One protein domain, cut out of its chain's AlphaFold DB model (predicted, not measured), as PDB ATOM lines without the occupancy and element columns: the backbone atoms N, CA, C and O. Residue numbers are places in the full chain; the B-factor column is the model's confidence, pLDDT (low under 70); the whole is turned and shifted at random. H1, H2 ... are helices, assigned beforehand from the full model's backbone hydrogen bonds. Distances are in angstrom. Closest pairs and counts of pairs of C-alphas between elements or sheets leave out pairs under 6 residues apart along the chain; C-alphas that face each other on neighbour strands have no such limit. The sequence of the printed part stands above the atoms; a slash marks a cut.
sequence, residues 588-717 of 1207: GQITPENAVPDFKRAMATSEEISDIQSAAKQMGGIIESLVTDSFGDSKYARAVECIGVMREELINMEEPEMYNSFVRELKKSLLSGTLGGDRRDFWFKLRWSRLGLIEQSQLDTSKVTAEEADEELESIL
ATOM      1  N   GLY A 588      19.813  21.606  38.314       59.22
ATOM      2  CA  GLY A 588      19.055  21.337  37.078       59.22
ATOM      3  C   GLY A 588      18.961  22.413  35.985       59.22
ATOM      4  O   GLY A 588      18.135  22.242  35.086       59.22
ATOM      5  N   GLN A 589      19.775  23.475  36.003       72.31
ATOM      6  CA  GLN A 589      19.835  24.446  34.896       72.31
ATOM      7  C   GLN A 589      21.203  24.432  34.198       72.31
ATOM      8  O   GLN A 589      22.232  24.607  34.842       72.31
ATOM      9  N   ILE A 590      21.195  24.253  32.874       81.62
ATOM     10  CA  ILE A 590      22.393  24.244  32.020       81.62
ATOM     11  C   ILE A 590      22.604  25.645  31.432       81.62
ATOM     12  O   ILE A 590      21.680  26.220  30.854       81.62
ATOM     13  N   THR A 591      23.808  26.208  31.571       80.81
ATOM     14  CA  THR A 591      24.118  27.565  31.082       80.81
ATOM     15  C   THR A 591      24.750  27.558  29.682       80.81
ATOM     16  O   THR A 591      25.562  26.679  29.384       80.81
ATOM     17  N   PRO A 592      24.463  28.543  28.805       76.25
ATOM     18  CA  PRO A 592      25.170  28.695  27.528       76.25
ATOM     19  C   PRO A 592      26.684  28.902  27.682       76.25
ATOM     20  O   PRO A 592      27.452  28.593  26.769       76.25
ATOM     21  N   GLU A 593      27.142  29.410  28.825       75.69
ATOM     22  CA  GLU A 593      28.547  29.671  29.140       75.69
ATOM     23  C   GLU A 593      29.302  28.394  29.548       75.69
ATOM     24  O   GLU A 593      30.453  28.226  29.145       75.69
ATOM     25  N   ASN A 594      28.657  27.465  30.264       82.00
ATOM     26  CA  ASN A 594      29.286  26.259  30.820       82.00
ATOM     27  C   ASN A 594      28.544  24.952  30.451       82.00
ATOM     28  O   ASN A 594      28.553  23.978  31.203       82.00
ATOM     29  N   ALA A 595      27.921  24.920  29.271       82.50
ATOM     30  CA  ALA A 595      26.968  23.880  28.871       82.50
ATOM     31  C   ALA A 595      27.472  22.433  29.031       82.50
ATOM     32  O   ALA A 595      26.720  21.577  29.488       82.50
ATOM     33  N   VAL A 596      28.734  22.146  28.682       83.31
ATOM     34  CA  VAL A 596      29.296  20.783  28.744       83.31
ATOM     35  C   VAL A 596      29.465  20.282  30.191       83.31
ATOM     36  O   VAL A 596      28.887  19.237  30.500       83.31
ATOM     37  N   PRO A 597      30.173  20.977  31.110       81.12
ATOM     38  CA  PRO A 597      30.231  20.542  32.508       81.12
ATOM     39  C   PRO A 597      28.880  20.593  33.233       81.12
ATOM     40  O   PRO A 597      28.621  19.722  34.065       81.12
ATOM     41  N   ASP A 598      28.015  21.563  32.920       82.75
ATOM     42  CA  ASP A 598      26.672  21.654  33.510       82.75
ATOM     43  C   ASP A 598      25.802  20.452  33.098       82.75
ATOM     44  O   ASP A 598      25.154  19.838  33.946       82.75
ATOM     45  N   PHE A 599      25.834  20.057  31.818       85.75
ATOM     46  CA  PHE A 599      25.121  18.883  31.312       85.75
ATOM     47  C   PHE A 599      25.685  17.576  31.874       85.75
ATOM     48  O   PHE A 599      24.908  16.770  32.379       85.75
ATOM     49  N   LYS A 600      27.014  17.375  31.882       83.62
ATOM     50  CA  LYS A 600      27.611  16.174  32.502       83.62
ATOM     51  C   LYS A 600      27.250  16.074  33.996       83.62
ATOM     52  O   LYS A 600      26.962  14.981  34.477       83.62
ATOM     53  N   ARG A 601      27.168  17.199  34.723       78.19
ATOM     54  CA  ARG A 601      26.688  17.237  36.119       78.19
ATOM     55  C   ARG A 601      25.196  16.905  36.240       78.19
ATOM     56  O   ARG A 601      24.828  16.135  37.122       78.19
ATOM     57  N   ALA A 602      24.350  17.457  35.369       80.19
ATOM     58  CA  ALA A 602      22.919  17.156  35.342       80.19
ATOM     59  C   ALA A 602      22.666  15.662  35.083       80.19
ATOM     60  O   ALA A 602      21.960  15.023  35.863       80.19
ATOM     61  N   MET A 603      23.308  15.091  34.058       78.50
ATOM     62  CA  MET A 603      23.238  13.665  33.723       78.50
ATOM     63  C   MET A 603      23.701  12.784  34.894       78.50
ATOM     64  O   MET A 603      22.983  11.872  35.287       78.50
ATOM     65  N   ALA A 604      24.828  13.115  35.535       75.62
ATOM     66  CA  ALA A 604      25.351  12.380  36.693       75.62
ATOM     67  C   ALA A 604      24.515  12.513  37.990       75.62
ATOM     68  O   ALA A 604      24.801  11.823  38.965       75.62
ATOM     69  N   THR A 605      23.509  13.397  38.019       71.00
ATOM     70  CA  THR A 605      22.611  13.621  39.174       71.00
ATOM     71  C   THR A 605      21.157  13.205  38.875       71.00
ATOM     72  O   THR A 605      20.300  13.292  39.753       71.00
ATOM     73  N   SER A 606      20.852  12.776  37.643       74.75
ATOM     74  CA  SER A 606      19.488  12.445  37.203       74.75
ATOM     75  C   SER A 606      19.222  10.944  37.301       74.75
ATOM     76  O   SER A 606      19.699  10.172  36.475       74.75
ATOM     77  N   GLU A 607      18.420  10.539  38.287       70.25
ATOM     78  CA  GLU A 607      17.968   9.146  38.452       70.25
ATOM     79  C   GLU A 607      16.671   8.835  37.669       70.25
ATOM     80  O   GLU A 607      16.363   7.666  37.441       70.25
ATOM     81  N   GLU A 608      15.918   9.853  37.222       77.06
ATOM     82  CA  GLU A 608      14.674   9.683  36.455       77.06
ATOM     83  C   GLU A 608      14.785  10.136  34.986       77.06
ATOM     84  O   GLU A 608      15.389  11.157  34.645       77.06
ATOM     85  N   ILE A 609      14.111   9.388  34.105       76.31
ATOM     86  CA  ILE A 609      14.091   9.576  32.641       76.31
ATOM     87  C   ILE A 609      13.538  10.963  32.243       76.31
ATOM     88  O   ILE A 609      13.938  11.526  31.221       76.31
ATOM     89  N   SER A 610      12.653  11.557  33.054       79.31
ATOM     90  CA  SER A 610      12.148  12.926  32.855       79.31
ATOM     91  C   SER A 610      13.249  13.981  32.910       79.31
ATOM     92  O   SER A 610      13.226  14.944  32.138       79.31
ATOM     93  N   ASP A 611      14.212  13.794  33.805       80.50
ATOM     94  CA  ASP A 611      15.233  14.785  34.129       80.50
ATOM     95  C   ASP A 611      16.364  14.702  33.100       80.50
ATOM     96  O   ASP A 611      16.796  15.730  32.575       80.50
ATOM     97  N   ILE A 612      16.700  13.477  32.675       82.12
ATOM     98  CA  ILE A 612      17.517  13.195  31.485       82.12
ATOM     99  C   ILE A 612      16.904  13.863  30.244       82.12
ATOM    100  O   ILE A 612      17.590  14.600  29.533       82.12
ATOM    101  N   GLN A 613      15.598  13.692  30.001       84.38
ATOM    102  CA  GLN A 613      14.932  14.320  28.855       84.38
ATOM    103  C   GLN A 613      14.907  15.859  28.957       84.38
ATOM    104  O   GLN A 613      14.988  16.548  27.935       84.38
ATOM    105  N   SER A 614      14.811  16.416  30.168       84.69
ATOM    106  CA  SER A 614      14.903  17.862  30.414       84.69
ATOM    107  C   SER A 614      16.304  18.398  30.096       84.69
ATOM    108  O   SER A 614      16.436  19.355  29.329       84.69
ATOM    109  N   ALA A 615      17.355  17.744  30.602       86.69
ATOM    110  CA  ALA A 615      18.750  18.093  30.332       86.69
ATOM    111  C   ALA A 615      19.089  17.984  28.834       86.69
ATOM    112  O   ALA A 615      19.685  18.901  28.267       86.69
ATOM    113  N   ALA A 616      18.639  16.915  28.169       88.19
ATOM    114  CA  ALA A 616      18.798  16.713  26.729       88.19
ATOM    115  C   ALA A 616      18.142  17.834  25.901       88.19
ATOM    116  O   ALA A 616      18.747  18.339  24.956       88.19
ATOM    117  N   LYS A 617      16.934  18.281  26.277       89.19
ATOM    118  CA  LYS A 617      16.238  19.400  25.610       89.19
ATOM    119  C   LYS A 617      16.904  20.754  25.865       89.19
ATOM    120  O   LYS A 617      17.009  21.552  24.936       89.19
ATOM    121  N   GLN A 618      17.381  21.009  27.087       88.44
ATOM    122  CA  GLN A 618      18.149  22.220  27.406       88.44
ATOM    123  C   GLN A 618      19.445  22.290  26.577       88.44
ATOM    124  O   GLN A 618      19.712  23.309  25.942       88.44
ATOM    125  N   MET A 619      20.203  21.190  26.509       89.25
ATOM    126  CA  MET A 619      21.401  21.082  25.669       89.25
ATOM    127  C   MET A 619      21.074  21.273  24.177       89.25
ATOM    128  O   MET A 619      21.731  22.067  23.505       89.25
ATOM    129  N   GLY A 620      20.012  20.637  23.671       89.19
ATOM    130  CA  GLY A 620      19.546  20.809  22.290       89.19
ATOM    131  C   GLY A 620      19.245  22.268  21.918       89.19
ATOM    132  O   GLY A 620      19.724  22.751  20.893       89.19
ATOM    133  N   GLY A 621      18.540  23.011  22.780       88.81
ATOM    134  CA  GLY A 621      18.263  24.441  22.565       88.81
ATOM    135  C   GLY A 621      19.511  25.338  22.626       88.81
ATOM    136  O   GLY A 621      19.605  26.343  21.913       88.81
ATOM    137  N   ILE A 622      20.519  24.962  23.420       88.75
ATOM    138  CA  ILE A 622      21.827  25.638  23.420       88.75
ATOM    139  C   ILE A 622      22.572  25.353  22.107       88.75
ATOM    140  O   ILE A 622      23.146  26.270  21.524       88.75
ATOM    141  N   ILE A 623      22.508  24.129  21.578       89.81
ATOM    142  CA  ILE A 623      23.092  23.780  20.273       89.81
ATOM    143  C   ILE A 623      22.419  24.571  19.136       89.81
ATOM    144  O   ILE A 623      23.118  25.152  18.305       89.81
ATOM    145  N   GLU A 624      21.085  24.670  19.115       88.12
ATOM    146  CA  GLU A 624      20.362  25.446  18.094       88.12
ATOM    147  C   GLU A 624      20.667  26.953  18.157       88.12
ATOM    148  O   GLU A 624      20.849  27.582  17.110       88.12
ATOM    149  N   SER A 625      20.797  27.541  19.352       87.31
ATOM    150  CA  SER A 625      21.197  28.955  19.488       87.31
ATOM    151  C   SER A 625      22.669  29.190  19.121       87.31
ATOM    152  O   SER A 625      22.969  30.147  18.408       87.31
ATOM    153  N   LEU A 626      23.587  28.280  19.479       86.25
ATOM    154  CA  LEU A 626      24.990  28.341  19.044       86.25
ATOM    155  C   LEU A 626      25.137  28.294  17.516       86.25
ATOM    156  O   LEU A 626      25.990  29.003  16.983       86.25
ATOM    157  N   VAL A 627      24.318  27.506  16.812       85.44
ATOM    158  CA  VAL A 627      24.298  27.463  15.337       85.44
ATOM    159  C   VAL A 627      23.655  28.719  14.746       85.44
ATOM    160  O   VAL A 627      24.223  29.318  13.830       85.44
ATOM    161  N   THR A 628      22.501  29.142  15.271       85.12
ATOM    162  CA  THR A 628      21.750  30.304  14.761       85.12
ATOM    163  C   THR A 628      22.566  31.589  14.886       85.12
ATOM    164  O   THR A 628      22.761  32.294  13.895       85.12
ATOM    165  N   ASP A 629      23.141  31.834  16.065       82.00
ATOM    166  CA  ASP A 629      23.938  33.023  16.370       82.00
ATOM    167  C   ASP A 629      25.398  32.912  15.877       82.00
ATOM    168  O   ASP A 629      26.256  33.701  16.297       82.00
ATOM    169  N   SER A 630      25.735  31.915  15.049       78.88
ATOM    170  CA  SER A 630      27.073  31.759  14.468       78.88
ATOM    171  C   SER A 630      27.232  32.666  13.250       78.88
ATOM    172  O   SER A 630      26.651  32.408  12.190       78.88
ATOM    173  N   PHE A 631      28.054  33.711  13.370       75.06
ATOM    174  CA  PHE A 631      28.524  34.457  12.205       75.06
ATOM    175  C   PHE A 631      29.625  33.633  11.525       75.06
ATOM    176  O   PHE A 631      30.662  33.358  12.136       75.06
ATOM    177  N   GLY A 632      29.365  33.161  10.303       73.25
ATOM    178  CA  GLY A 632      30.155  32.084   9.701       73.25
ATOM    179  C   GLY A 632      30.119  30.810  10.555       73.25
ATOM    180  O   GLY A 632      29.099  30.486  11.168       73.25
ATOM    181  N   ASP A 633      31.251  30.116  10.640       75.06
ATOM    182  CA  ASP A 633      31.440  28.876  11.397       75.06
ATOM    183  C   ASP A 633      32.046  29.072  12.802       75.06
ATOM    184  O   ASP A 633      32.352  28.094  13.485       75.06
ATOM    185  N   SER A 634      32.169  30.324  13.258       78.62
ATOM    186  CA  SER A 634      32.828  30.722  14.515       78.62
ATOM    187  C   SER A 634      32.339  29.998  15.780       78.62
ATOM    188  O   SER A 634      33.134  29.768  16.689       78.62
ATOM    189  N   LYS A 635      31.061  29.598  15.855       83.06
ATOM    190  CA  LYS A 635      30.505  28.832  16.990       83.06
ATOM    191  C   LYS A 635      30.339  27.335  16.709       83.06
ATOM    192  O   LYS A 635      30.029  26.573  17.626       83.06
ATOM    193  N   TYR A 636      30.566  26.881  15.473       85.94
ATOM    194  CA  TYR A 636      30.285  25.500  15.064       85.94
ATOM    195  C   TYR A 636      31.127  24.464  15.821       85.94
ATOM    196  O   TYR A 636      30.612  23.396  16.134       85.94
ATOM    197  N   ALA A 637      32.391  24.762  16.142       82.81
ATOM    198  CA  ALA A 637      33.248  23.837  16.895       82.81
ATOM    199  C   ALA A 637      32.656  23.514  18.281       82.81
ATOM    200  O   ALA A 637      32.561  22.351  18.663       82.81
ATOM    201  N   ARG A 638      32.158  24.542  18.978       84.62
ATOM    202  CA  ARG A 638      31.510  24.426  20.292       84.62
ATOM    203  C   ARG A 638      30.161  23.707  20.213       84.62
ATOM    204  O   ARG A 638      29.830  22.928  21.099       84.62
ATOM    205  N   ALA A 639      29.401  23.916  19.134       86.62
ATOM    206  CA  ALA A 639      28.176  23.159  18.876       86.62
ATOM    207  C   ALA A 639      28.465  21.665  18.611       86.62
ATOM    208  O   ALA A 639      27.776  20.810  19.159       86.62
ATOM    209  N   VAL A 640      29.510  21.337  17.840       87.31
ATOM    210  CA  VAL A 640      29.970  19.952  17.608       87.31
ATOM    211  C   VAL A 640      30.432  19.283  18.907       87.31
ATOM    212  O   VAL A 640      30.072  18.135  19.146       87.31
ATOM    213  N   GLU A 641      31.163  19.992  19.770       88.19
ATOM    214  CA  GLU A 641      31.556  19.504  21.102       88.19
ATOM    215  C   GLU A 641      30.332  19.189  21.980       88.19
ATOM    216  O   GLU A 641      30.233  18.097  22.540       88.19
ATOM    217  N   CYS A 642      29.357  20.104  22.034       88.62
ATOM    218  CA  CYS A 642      28.104  19.913  22.769       88.62
ATOM    219  C   CYS A 642      27.308  18.699  22.259       88.62
ATOM    220  O   CYS A 642      26.850  17.890  23.064       88.62
ATOM    221  N   ILE A 643      27.194  18.522  20.934       89.75
ATOM    222  CA  ILE A 643      26.546  17.343  20.331       89.75
ATOM    223  C   ILE A 643      27.329  16.061  20.658       89.75
ATOM    224  O   ILE A 643      26.722  15.040  20.970       89.75
ATOM    225  N   GLY A 644      28.665  16.101  20.626       88.62
ATOM    226  CA  GLY A 644      29.522  14.955  20.946       88.62
ATOM    227  C   GLY A 644      29.347  14.471  22.386       88.62
ATOM    228  O   GLY A 644      29.139  13.281  22.610       88.62
ATOM    229  N   VAL A 645      29.339  15.397  23.347       89.81
ATOM    230  CA  VAL A 645      29.068  15.104  24.763       89.81
ATOM    231  C   VAL A 645      27.633  14.613  24.975       89.81
ATOM    232  O   VAL A 645      27.415  13.654  25.709       89.81
ATOM    233  N   MET A 646      26.653  15.220  24.301       89.44
ATOM    234  CA  MET A 646      25.259  14.768  24.347       89.44
ATOM    235  C   MET A 646      25.098  13.340  23.798       89.44
ATOM    236  O   MET A 646      24.307  12.569  24.338       89.44
ATOM    237  N   ARG A 647      25.867  12.964  22.764       88.88
ATOM    238  CA  ARG A 647      25.915  11.597  22.216       88.88
ATOM    239  C   ARG A 647      26.551  10.614  23.196       88.88
ATOM    240  O   ARG A 647      26.026   9.524  23.373       88.88
ATOM    241  N   GLU A 648      27.669  10.995  23.812       88.50
ATOM    242  CA  GLU A 648      28.410  10.170  24.775       88.50
ATOM    243  C   GLU A 648      27.545   9.817  25.994       88.50
ATOM    244  O   GLU A 648      27.336   8.638  26.273       88.50
ATOM    245  N   GLU A 649      26.960  10.809  26.673       86.44
ATOM    246  CA  GLU A 649      26.211  10.543  27.911       86.44
ATOM    247  C   GLU A 649      24.861   9.853  27.675       86.44
ATOM    248  O   GLU A 649      24.417   9.079  28.520       86.44
ATOM    249  N   LEU A 650      24.208  10.066  26.525       85.50
ATOM    250  CA  LEU A 650      22.980   9.334  26.185       85.50
ATOM    251  C   LEU A 650      23.251   7.883  25.750       85.50
ATOM    252  O   LEU A 650      22.367   7.042  25.899       85.50
ATOM    253  N   ILE A 651      24.466   7.557  25.285       84.25
ATOM    254  CA  ILE A 651      24.912   6.161  25.134       84.25
ATOM    255  C   ILE A 651      25.202   5.548  26.510       84.25
ATOM    256  O   ILE A 651      24.740   4.442  26.781       84.25
ATOM    257  N   ASN A 652      25.904   6.269  27.394       82.88
ATOM    258  CA  ASN A 652      26.232   5.801  28.750       82.88
ATOM    259  C   ASN A 652      24.987   5.475  29.599       82.88
ATOM    260  O   ASN A 652      25.052   4.596  30.455       82.88
ATOM    261  N   MET A 653      23.869   6.168  29.359       81.00
ATOM    262  CA  MET A 653      22.583   5.974  30.050       81.00
ATOM    263  C   MET A 653      21.582   5.096  29.265       81.00
ATOM    264  O   MET A 653      20.399   5.086  29.588       81.00
ATOM    265  N   GLU A 654      22.038   4.379  28.230       81.62
ATOM    266  CA  GLU A 654      21.255   3.446  27.392       81.62
ATOM    267  C   GLU A 654      20.029   4.039  26.639       81.62
ATOM    268  O   GLU A 654      19.167   3.288  26.172       81.62
ATOM    269  N   GLU A 655      19.976   5.365  26.433       83.44
ATOM    270  CA  GLU A 655      18.817   6.137  25.926       83.44
ATOM    271  C   GLU A 655      19.036   6.751  24.510       83.44
ATOM    272  O   GLU A 655      19.026   7.978  24.321       83.44
ATOM    273  N   PRO A 656      19.215   5.934  23.446       83.44
ATOM    274  CA  PRO A 656      19.585   6.418  22.115       83.44
ATOM    275  C   PRO A 656      18.449   7.146  21.387       83.44
ATOM    276  O   PRO A 656      18.709   7.933  20.475       83.44
ATOM    277  N   GLU A 657      17.183   6.908  21.755       84.38
ATOM    278  CA  GLU A 657      16.035   7.516  21.068       84.38
ATOM    279  C   GLU A 657      15.973   9.032  21.284       84.38
ATOM    280  O   GLU A 657      15.582   9.766  20.371       84.38
ATOM    281  N   MET A 658      16.427   9.526  22.442       85.56
ATOM    282  CA  MET A 658      16.488  10.962  22.730       85.56
ATOM    283  C   MET A 658      17.506  11.674  21.826       85.56
ATOM    284  O   MET A 658      17.203  12.719  21.252       85.56
ATOM    285  N   TYR A 659      18.684  11.075  21.620       88.56
ATOM    286  CA  TYR A 659      19.694  11.614  20.706       88.56
ATOM    287  C   TYR A 659      19.261  11.489  19.235       88.56
ATOM    288  O   TYR A 659      19.341  12.450  18.469       88.56
ATOM    289  N   ASN A 660      18.748  10.321  18.833       88.94
ATOM    290  CA  ASN A 660      18.356  10.058  17.447       88.94
ATOM    291  C   ASN A 660      17.158  10.908  16.993       88.94
ATOM    292  O   ASN A 660      17.101  11.311  15.830       88.94
ATOM    293  N   SER A 661      16.219  11.223  17.891       86.50
ATOM    294  CA  SER A 661      15.134  12.171  17.601       86.50
ATOM    295  C   SER A 661      15.650  13.608  17.458       86.50
ATOM    296  O   SER A 661      15.336  14.254  16.458       86.50
ATOM    297  N   PHE A 662      16.516  14.071  18.368       90.44
ATOM    298  CA  PHE A 662      17.155  15.389  18.277       90.44
ATOM    299  C   PHE A 662      17.951  15.577  16.974       90.44
ATOM    300  O   PHE A 662      17.764  16.577  16.285       90.44
ATOM    301  N   VAL A 663      18.785  14.611  16.569       87.38
ATOM    302  CA  VAL A 663      19.569  14.713  15.321       87.38
ATOM    303  C   VAL A 663      18.672  14.764  14.077       87.38
ATOM    304  O   VAL A 663      18.971  15.511  13.142       87.38
ATOM    305  N   ARG A 664      17.549  14.032  14.063       85.69
ATOM    306  CA  ARG A 664      16.545  14.084  12.981       85.69
ATOM    307  C   ARG A 664      15.822  15.437  12.919       85.69
ATOM    308  O   ARG A 664      15.563  15.939  11.825       85.69
ATOM    309  N   GLU A 665      15.531  16.049  14.065       84.81
ATOM    310  CA  GLU A 665      14.936  17.390  14.138       84.81
ATOM    311  C   GLU A 665      15.937  18.479  13.719       84.81
ATOM    312  O   GLU A 665      15.641  19.265  12.819       84.81
ATOM    313  N   LEU A 666      17.168  18.439  14.235       84.50
ATOM    314  CA  LEU A 666      18.259  19.342  13.859       84.50
ATOM    315  C   LEU A 666      18.557  19.283  12.347       84.50
ATOM    316  O   LEU A 666      18.652  20.323  11.696       84.50
ATOM    317  N   LYS A 667      18.612  18.080  11.751       81.81
ATOM    318  CA  LYS A 667      18.725  17.865  10.292       81.81
ATOM    319  C   LYS A 667      17.638  18.621   9.521       81.81
ATOM    320  O   LYS A 667      17.919  19.276   8.517       81.81
ATOM    321  N   LYS A 668      16.392  18.559   9.998       83.19
ATOM    322  CA  LYS A 668      15.232  19.228   9.393       83.19
ATOM    323  C   LYS A 668      15.286  20.751   9.571       83.19
ATOM    324  O   LYS A 668      14.985  21.464   8.613       83.19
ATOM    325  N   SER A 669      15.708  21.261  10.728       80.75
ATOM    326  CA  SER A 669      15.905  22.700  10.973       80.75
ATOM    327  C   SER A 669      17.015  23.288  10.085       80.75
ATOM    328  O   SER A 669      16.809  24.297   9.409       80.75
ATOM    329  N   LEU A 670      18.160  22.600   9.977       79.06
ATOM    330  CA  LEU A 670      19.285  22.994   9.114       79.06
ATOM    331  C   LEU A 670      18.917  23.014   7.619       79.06
ATOM    332  O   LEU A 670      19.338  23.916   6.898       79.06
ATOM    333  N   LEU A 671      18.120  22.043   7.149       75.50
ATOM    334  CA  LEU A 671      17.702  21.940   5.741       75.50
ATOM    335  C   LEU A 671      16.497  22.819   5.373       75.50
ATOM    336  O   LEU A 671      16.320  23.134   4.198       75.50
ATOM    337  N   SER A 672      15.664  23.215   6.341       76.00
ATOM    338  CA  SER A 672      14.532  24.132   6.116       76.00
ATOM    339  C   SER A 672      14.893  25.613   6.282       76.00
ATOM    340  O   SER A 672      14.082  26.480   5.958       76.00
ATOM    341  N   GLY A 673      16.114  25.911   6.737       68.06
ATOM    342  CA  GLY A 673      16.658  27.265   6.839       68.06
ATOM    343  C   GLY A 673      16.197  28.062   8.062       68.06
ATOM    344  O   GLY A 673      16.441  29.267   8.127       68.06
ATOM    345  N   THR A 674      15.540  27.418   9.035       73.06
ATOM    346  CA  THR A 674      15.001  28.079  10.238       73.06
ATOM    347  C   THR A 674      16.093  28.632  11.158       73.06
ATOM    348  O   THR A 674      15.881  29.660  11.796       73.06
ATOM    349  N   LEU A 675      17.279  28.013  11.173       75.00
ATOM    350  CA  LEU A 675      18.442  28.400  11.990       75.00
ATOM    351  C   LEU A 675      19.276  29.527  11.337       75.00
ATOM    352  O   LEU A 675      20.501  29.449  11.196       75.00
ATOM    353  N   GLY A 676      18.589  30.586  10.897       66.00
ATOM    354  CA  GLY A 676      19.208  31.814  10.386       66.00
ATOM    355  C   GLY A 676      19.828  31.726   8.985       66.00
ATOM    356  O   GLY A 676      20.682  32.549   8.663       66.00
ATOM    357  N   GLY A 677      19.431  30.758   8.151       71.81
ATOM    358  CA  GLY A 677      19.917  30.619   6.771       71.81
ATOM    359  C   GLY A 677      20.187  29.174   6.346       71.81
ATOM    360  O   GLY A 677      19.865  28.229   7.059       71.81
ATOM    361  N   ASP A 678      20.788  29.000   5.168       69.00
ATOM    362  CA  ASP A 678      21.188  27.687   4.645       69.00
ATOM    363  C   ASP A 678      22.470  27.199   5.342       69.00
ATOM    364  O   ASP A 678      23.577  27.605   4.991       69.00
ATOM    365  N   ARG A 679      22.304  26.351   6.363       75.94
ATOM    366  CA  ARG A 679      23.375  25.854   7.247       75.94
ATOM    367  C   ARG A 679      23.860  24.446   6.863       75.94
ATOM    368  O   ARG A 679      24.236  23.636   7.716       75.94
ATOM    369  N   ARG A 680      23.820  24.104   5.567       74.38
ATOM    370  CA  ARG A 680      24.286  22.799   5.051       74.38
ATOM    371  C   ARG A 680      25.776  22.543   5.302       74.38
ATOM    372  O   ARG A 680      26.177  21.392   5.460       74.38
ATOM    373  N   ASP A 681      26.579  23.598   5.390       76.06
ATOM    374  CA  ASP A 681      27.990  23.572   5.788       76.06
ATOM    375  C   ASP A 681      28.208  22.948   7.181       76.06
ATOM    376  O   ASP A 681      29.069  22.079   7.342       76.06
ATOM    377  N   PHE A 682      27.386  23.315   8.170       81.19
ATOM    378  CA  PHE A 682      27.430  22.736   9.514       81.19
ATOM    379  C   PHE A 682      27.102  21.239   9.500       81.19
ATOM    380  O   PHE A 682      27.793  20.444  10.138       81.19
ATOM    381  N   TRP A 683      26.107  20.830   8.708       80.00
ATOM    382  CA  TRP A 683      25.745  19.419   8.559       80.00
ATOM    383  C   TRP A 683      26.876  18.580   7.933       80.00
ATOM    384  O   TRP A 683      27.138  17.456   8.375       80.00
ATOM    385  N   PHE A 684      27.619  19.129   6.964       73.19
ATOM    386  CA  PHE A 684      28.826  18.476   6.441       73.19
ATOM    387  C   PHE A 684      29.932  18.338   7.501       73.19
ATOM    388  O   PHE A 684      30.554  17.274   7.573       73.19
ATOM    389  N   LYS A 685      30.147  19.347   8.363       74.81
ATOM    390  CA  LYS A 685      31.091  19.226   9.493       74.81
ATOM    391  C   LYS A 685      30.650  18.145  10.488       74.81
ATOM    392  O   LYS A 685      31.469  17.310  10.864       74.81
ATOM    393  N   LEU A 686      29.361  18.088  10.839       77.88
ATOM    394  CA  LEU A 686      28.810  17.080  11.753       77.88
ATOM    395  C   LEU A 686      29.039  15.642  11.249       77.88
ATOM    396  O   LEU A 686      29.439  14.764  12.019       77.88
ATOM    397  N   ARG A 687      28.866  15.418   9.936       70.38
ATOM    398  CA  ARG A 687      29.183  14.140   9.276       70.38
ATOM    399  C   ARG A 687      30.674  13.804   9.358       70.38
ATOM    400  O   ARG A 687      31.014  12.654   9.629       70.38
ATOM    401  N   TRP A 688      31.563  14.777   9.138       69.81
ATOM    402  CA  TRP A 688      33.016  14.559   9.209       69.81
ATOM    403  C   TRP A 688      33.471  14.163  10.622       69.81
ATOM    404  O   TRP A 688      34.288  13.257  10.779       69.81
ATOM    405  N   SER A 689      32.860  14.755  11.654       70.06
ATOM    406  CA  SER A 689      33.044  14.387  13.067       70.06
ATOM    407  C   SER A 689      32.392  13.055  13.475       70.06
ATOM    408  O   SER A 689      32.485  12.674  14.638       70.06
ATOM    409  N   ARG A 690      31.738  12.332  12.550       76.19
ATOM    410  CA  ARG A 690      31.021  11.059  12.783       76.19
ATOM    411  C   ARG A 690      29.893  11.121  13.828       76.19
ATOM    412  O   ARG A 690      29.461  10.083  14.318       76.19
ATOM    413  N   LEU A 691      29.350  12.304  14.122       81.44
ATOM    414  CA  LEU A 691      28.271  12.494  15.109       81.44
ATOM    415  C   LEU A 691      26.868  12.209  14.534       81.44
ATOM    416  O   LEU A 691      25.897  12.899  14.839       81.44
ATOM    417  N   GLY A 692      26.768  11.184  13.686       79.44
ATOM    418  CA  GLY A 692      25.502  10.695  13.143       79.44
ATOM    419  C   GLY A 692      24.656   9.952  14.181       79.44
ATOM    420  O   GLY A 692      25.007   9.885  15.365       79.44
ATOM    421  N   LEU A 693      23.549   9.371  13.710       84.31
ATOM    422  CA  LEU A 693      22.648   8.538  14.513       84.31
ATOM    423  C   LEU A 693      23.408   7.429  15.263       84.31
ATOM    424  O   LEU A 693      24.482   6.988  14.848       84.31
ATOM    425  N   ILE A 694      22.857   6.998  16.391       84.75
ATOM    426  CA  ILE A 694      23.315   5.839  17.156       84.75
ATOM    427  C   ILE A 694      22.659   4.605  16.540       84.75
ATOM    428  O   ILE A 694      21.446   4.418  16.660       84.75
ATOM    429  N   GLU A 695      23.455   3.798  15.850       82.62
ATOM    430  CA  GLU A 695      23.051   2.526  15.250       82.62
ATOM    431  C   GLU A 695      22.814   1.438  16.308       82.62
ATOM    432  O   GLU A 695      23.454   1.429  17.361       82.62
ATOM    433  N   GLN A 696      22.010   0.431  15.964       79.56
ATOM    434  CA  GLN A 696      21.903  -0.821  16.723       79.56
ATOM    435  C   GLN A 696      23.246  -1.578  16.835       79.56
ATOM    436  O   GLN A 696      23.433  -2.371  17.748       79.56
ATOM    437  N   SER A 697      24.211  -1.306  15.947       74.19
ATOM    438  CA  SER A 697      25.585  -1.834  16.020       74.19
ATOM    439  C   SER A 697      26.415  -1.248  17.176       74.19
ATOM    440  O   SER A 697      27.445  -1.816  17.541       74.19
ATOM    441  N   GLN A 698      25.991  -0.102  17.722       75.62
ATOM    442  CA  GLN A 698      26.690   0.651  18.769       75.62
ATOM    443  C   GLN A 698      25.993   0.522  20.131       75.62
ATOM    444  O   GLN A 698      26.652   0.668  21.157       75.62
ATOM    445  N   LEU A 699      24.679   0.264  20.140       78.62
ATOM    446  CA  LEU A 699      23.883   0.065  21.349       78.62
ATOM    447  C   LEU A 699      22.614  -0.746  21.030       78.62
ATOM    448  O   LEU A 699      21.772  -0.292  20.254       78.62
ATOM    449  N   ASP A 700      22.452  -1.911  21.666       72.56
ATOM    450  CA  ASP A 700      21.377  -2.881  21.376       72.56
ATOM    451  C   ASP A 700      19.950  -2.313  21.543       72.56
ATOM    452  O   ASP A 700      19.008  -2.805  20.916       72.56
ATOM    453  N   THR A 701      19.775  -1.270  22.368       74.88
ATOM    454  CA  THR A 701      18.485  -0.587  22.587       74.88
ATOM    455  C   THR A 701      18.072   0.324  21.425       74.88
ATOM    456  O   THR A 701      16.907   0.724  21.350       74.88
ATOM    457  N   SER A 702      18.977   0.643  20.489       78.56
ATOM    458  CA  SER A 702      18.645   1.462  19.321       78.56
ATOM    459  C   SER A 702      17.866   0.671  18.272       78.56
ATOM    460  O   SER A 702      18.240  -0.433  17.880       78.56
ATOM    461  N   LYS A 703      16.791   1.279  17.761       76.38
ATOM    462  CA  LYS A 703      15.954   0.725  16.683       76.38
ATOM    463  C   LYS A 703      16.473   1.063  15.276       76.38
ATOM    464  O   LYS A 703      15.907   0.580  14.303       76.38
ATOM    465  N   VAL A 704      17.519   1.892  15.165       77.06
ATOM    466  CA  VAL A 704      18.081   2.334  13.878       77.06
ATOM    467  C   VAL A 704      19.026   1.263  13.339       77.06
ATOM    468  O   VAL A 704      20.100   1.030  13.900       77.06
ATOM    469  N   THR A 705      18.640   0.612  12.242       75.44
ATOM    470  CA  THR A 705      19.510  -0.335  11.532       75.44
ATOM    471  C   THR A 705      20.614   0.407  10.773       75.44
ATOM    472  O   THR A 705      20.486   1.592  10.464       75.44
ATOM    473  N   ALA A 706      21.698  -0.293  10.423       65.38
ATOM    474  CA  ALA A 706      22.714   0.263   9.523       65.38
ATOM    475  C   ALA A 706      22.105   0.663   8.162       65.38
ATOM    476  O   ALA A 706      22.480   1.682   7.594       65.38
ATOM    477  N   GLU A 707      21.104  -0.086   7.689       60.72
ATOM    478  CA  GLU A 707      20.367   0.198   6.453       60.72
ATOM    479  C   GLU A 707      19.532   1.493   6.562       60.72
ATOM    480  O   GLU A 707      19.596   2.314   5.653       60.72
ATOM    481  N   GLU A 708      18.836   1.758   7.681       66.31
ATOM    482  CA  GLU A 708      18.178   3.062   7.912       66.31
ATOM    483  C   GLU A 708      19.189   4.216   7.993       66.31
ATOM    484  O   GLU A 708      18.920   5.317   7.506       66.31
ATOM    485  N   ALA A 709      20.342   3.986   8.632       60.91
ATOM    486  CA  ALA A 709      21.385   4.997   8.768       60.91
ATOM    487  C   ALA A 709      21.997   5.365   7.406       60.91
ATOM    488  O   ALA A 709      22.179   6.554   7.130       60.91
ATOM    489  N   ASP A 710      22.253   4.370   6.548       57.97
ATOM    490  CA  ASP A 710      22.743   4.558   5.181       57.97
ATOM    491  C   ASP A 710      21.661   5.142   4.245       57.97
ATOM    492  O   ASP A 710      21.964   6.068   3.492       57.97
ATOM    493  N   GLU A 711      20.387   4.735   4.331       62.81
ATOM    494  CA  GLU A 711      19.293   5.363   3.561       62.81
ATOM    495  C   GLU A 711      19.098   6.845   3.935       62.81
ATOM    496  O   GLU A 711      18.953   7.706   3.057       62.81
ATOM    497  N   GLU A 712      19.162   7.195   5.227       60.97
ATOM    498  CA  GLU A 712      19.142   8.598   5.662       60.97
ATOM    499  C   GLU A 712      20.369   9.396   5.196       60.97
ATOM    500  O   GLU A 712      20.303  10.631   5.186       60.97
ATOM    501  N   LEU A 713      21.453   8.719   4.809       51.03
ATOM    502  CA  LEU A 713      22.693   9.264   4.254       51.03
ATOM    503  C   LEU A 713      22.594   9.459   2.731       51.03
ATOM    504  O   LEU A 713      22.897  10.550   2.242       51.03
ATOM    505  N   GLU A 714      22.123   8.457   1.981       53.44
ATOM    506  CA  GLU A 714      21.921   8.537   0.525       53.44
ATOM    507  C   GLU A 714      20.865   9.590   0.151       53.44
ATOM    508  O   GLU A 714      21.071  10.379  -0.776       53.44
ATOM    509  N   SER A 715      19.791   9.688   0.945       57.53
ATOM    510  CA  SER A 715      18.721  10.693   0.827       57.53
ATOM    511  C   SER A 715      19.229  12.148   0.815       57.53
ATOM    512  O   SER A 715      18.622  13.025   0.199       57.53
ATOM    513  N   ILE A 716      20.381  12.420   1.443       48.28
ATOM    514  CA  ILE A 716      21.008  13.756   1.488       48.28
ATOM    515  C   ILE A 716      21.908  14.001   0.266       48.28
ATOM    516  O   ILE A 716      22.106  15.146  -0.142       48.28
ATOM    517  N   LEU A 717      22.501  12.941  -0.288       40.50
ATOM    518  CA  LEU A 717      23.612  13.022  -1.241       40.50
ATOM    519  C   LEU A 717      23.177  12.857  -2.700       40.50
ATOM    520  O   LEU A 717      23.898  13.288  -3.598       40.50
TER     521      LEU A 717
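Overview. This is residues 588 to 717 of the 1207 residues of the protein "ATP-dependent DNA helicase II subunit 2" of Beauveria bassiana D1-5 (UniProt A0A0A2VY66). Four helices, H1 to H4, stand nearly side by side in an up-and-down bundle, a group of aligned helices in which each runs against the one before it; H1 and H3 lie in one layer, H2 and H4 in the other. The short H5 packs on residues 667 to 671 of H4, next to H3, and a long unnamed stretch, residues 689 to 705, leads to H6, which lies beyond H4, away from H1, and touches no helix. The printed part has 130 residues with six named helices, H1 to H6 in chain order, and no named strand; the class is all helix. It is compact, with a radius of gyration of the C-alphas of 14.4 A, and spans 40 by 35 by 20 A.

Arrangement. Begin with the longest helix, H2, residues 609 to 628. Next find H3, residues 636 to 652: H2 and H3 form a hairpin and touch, closest at the C-alphas of Ile 623 and Ala 639, 5.3 A apart, at a shallow tilt of 15 degrees, opposite ways. H1, residues 595 to 605, makes a hairpin with H2; they touch at the C-alphas of Met 603 and Ile 612, their closest, 6.2 A apart, with a shallow tilt of 5 degrees, opposite ways. H1 also touches H3, whose residues 642 to 649 alone take part; their closest C-alphas, Val 596 and Cys 642, are 6.2 A apart, and the helices run the same way at a shallow tilt of 12 degrees. Now find H4, residues 656 to 672, which touches H2, closest at the C-alphas of Gly 620 and Phe 662, 7.2 A apart; they run the same way at a shallow tilt of 24 degrees. H3 and H4 are a hairpin too, but they touch with residues 646 to 650 and 656 to 659 alone, closest at the C-alphas of Leu 650 and Pro 656, 6.0 A apart. H1 and H4 are apart. H5, residues 680 to 688, makes a hairpin with H4 and touches its residues 667 to 671 alone; the closest C-alphas, Leu 670 and Arg 680, are 6.4 A apart, at a shallow tilt of 33 degrees, only just short of steep. H5 is close to H3 but not clearly touching, at a steep tilt of 48 degrees, with the C-alphas of Val 640 and Leu 686 closest at 6.6 A. H6, residues 706 to 717, is apart from each of the other helices. Each O i to N i+4 pair in H1, H2, H3, H4 and H5 is within hydrogen-bond range, while H6 has 6 of 8.

Along the chain. Find C-alpha 609 at (14.091, 9.576, 32.641); from there H2 runs 28.4 A to C-alpha 628 at (21.750, 30.304, 14.761). H3 measures 24.3 A from C-alpha 636 to 652, and H4 measures 24.4 A from 656 to 672. H1 begins at C-alpha 595, at (26.968, 23.880, 28.871), and covers 15.2 A. H5 covers 12.7 A from 680 to 688. H6 covers 16.7 A and ends at C-alpha 717, at (23.612, 13.022, -1.241).

Size, cuts and confidence. Look for the two C-alphas farthest apart at Thr 605 and Leu 717, 40.4 A from each other. The printed part has no cut. The links H1 to H2 and H3 to H4 are tight, H2 to H3 and H4 to H5 are short, and H5 to H6 is long, with 17 residues. The mean pLDDT of the printed part is 78.7; the values under 70 are at residues 588, 673, 676, 678, 688 and 706 to 717, the last run being H6, whose mean is 57.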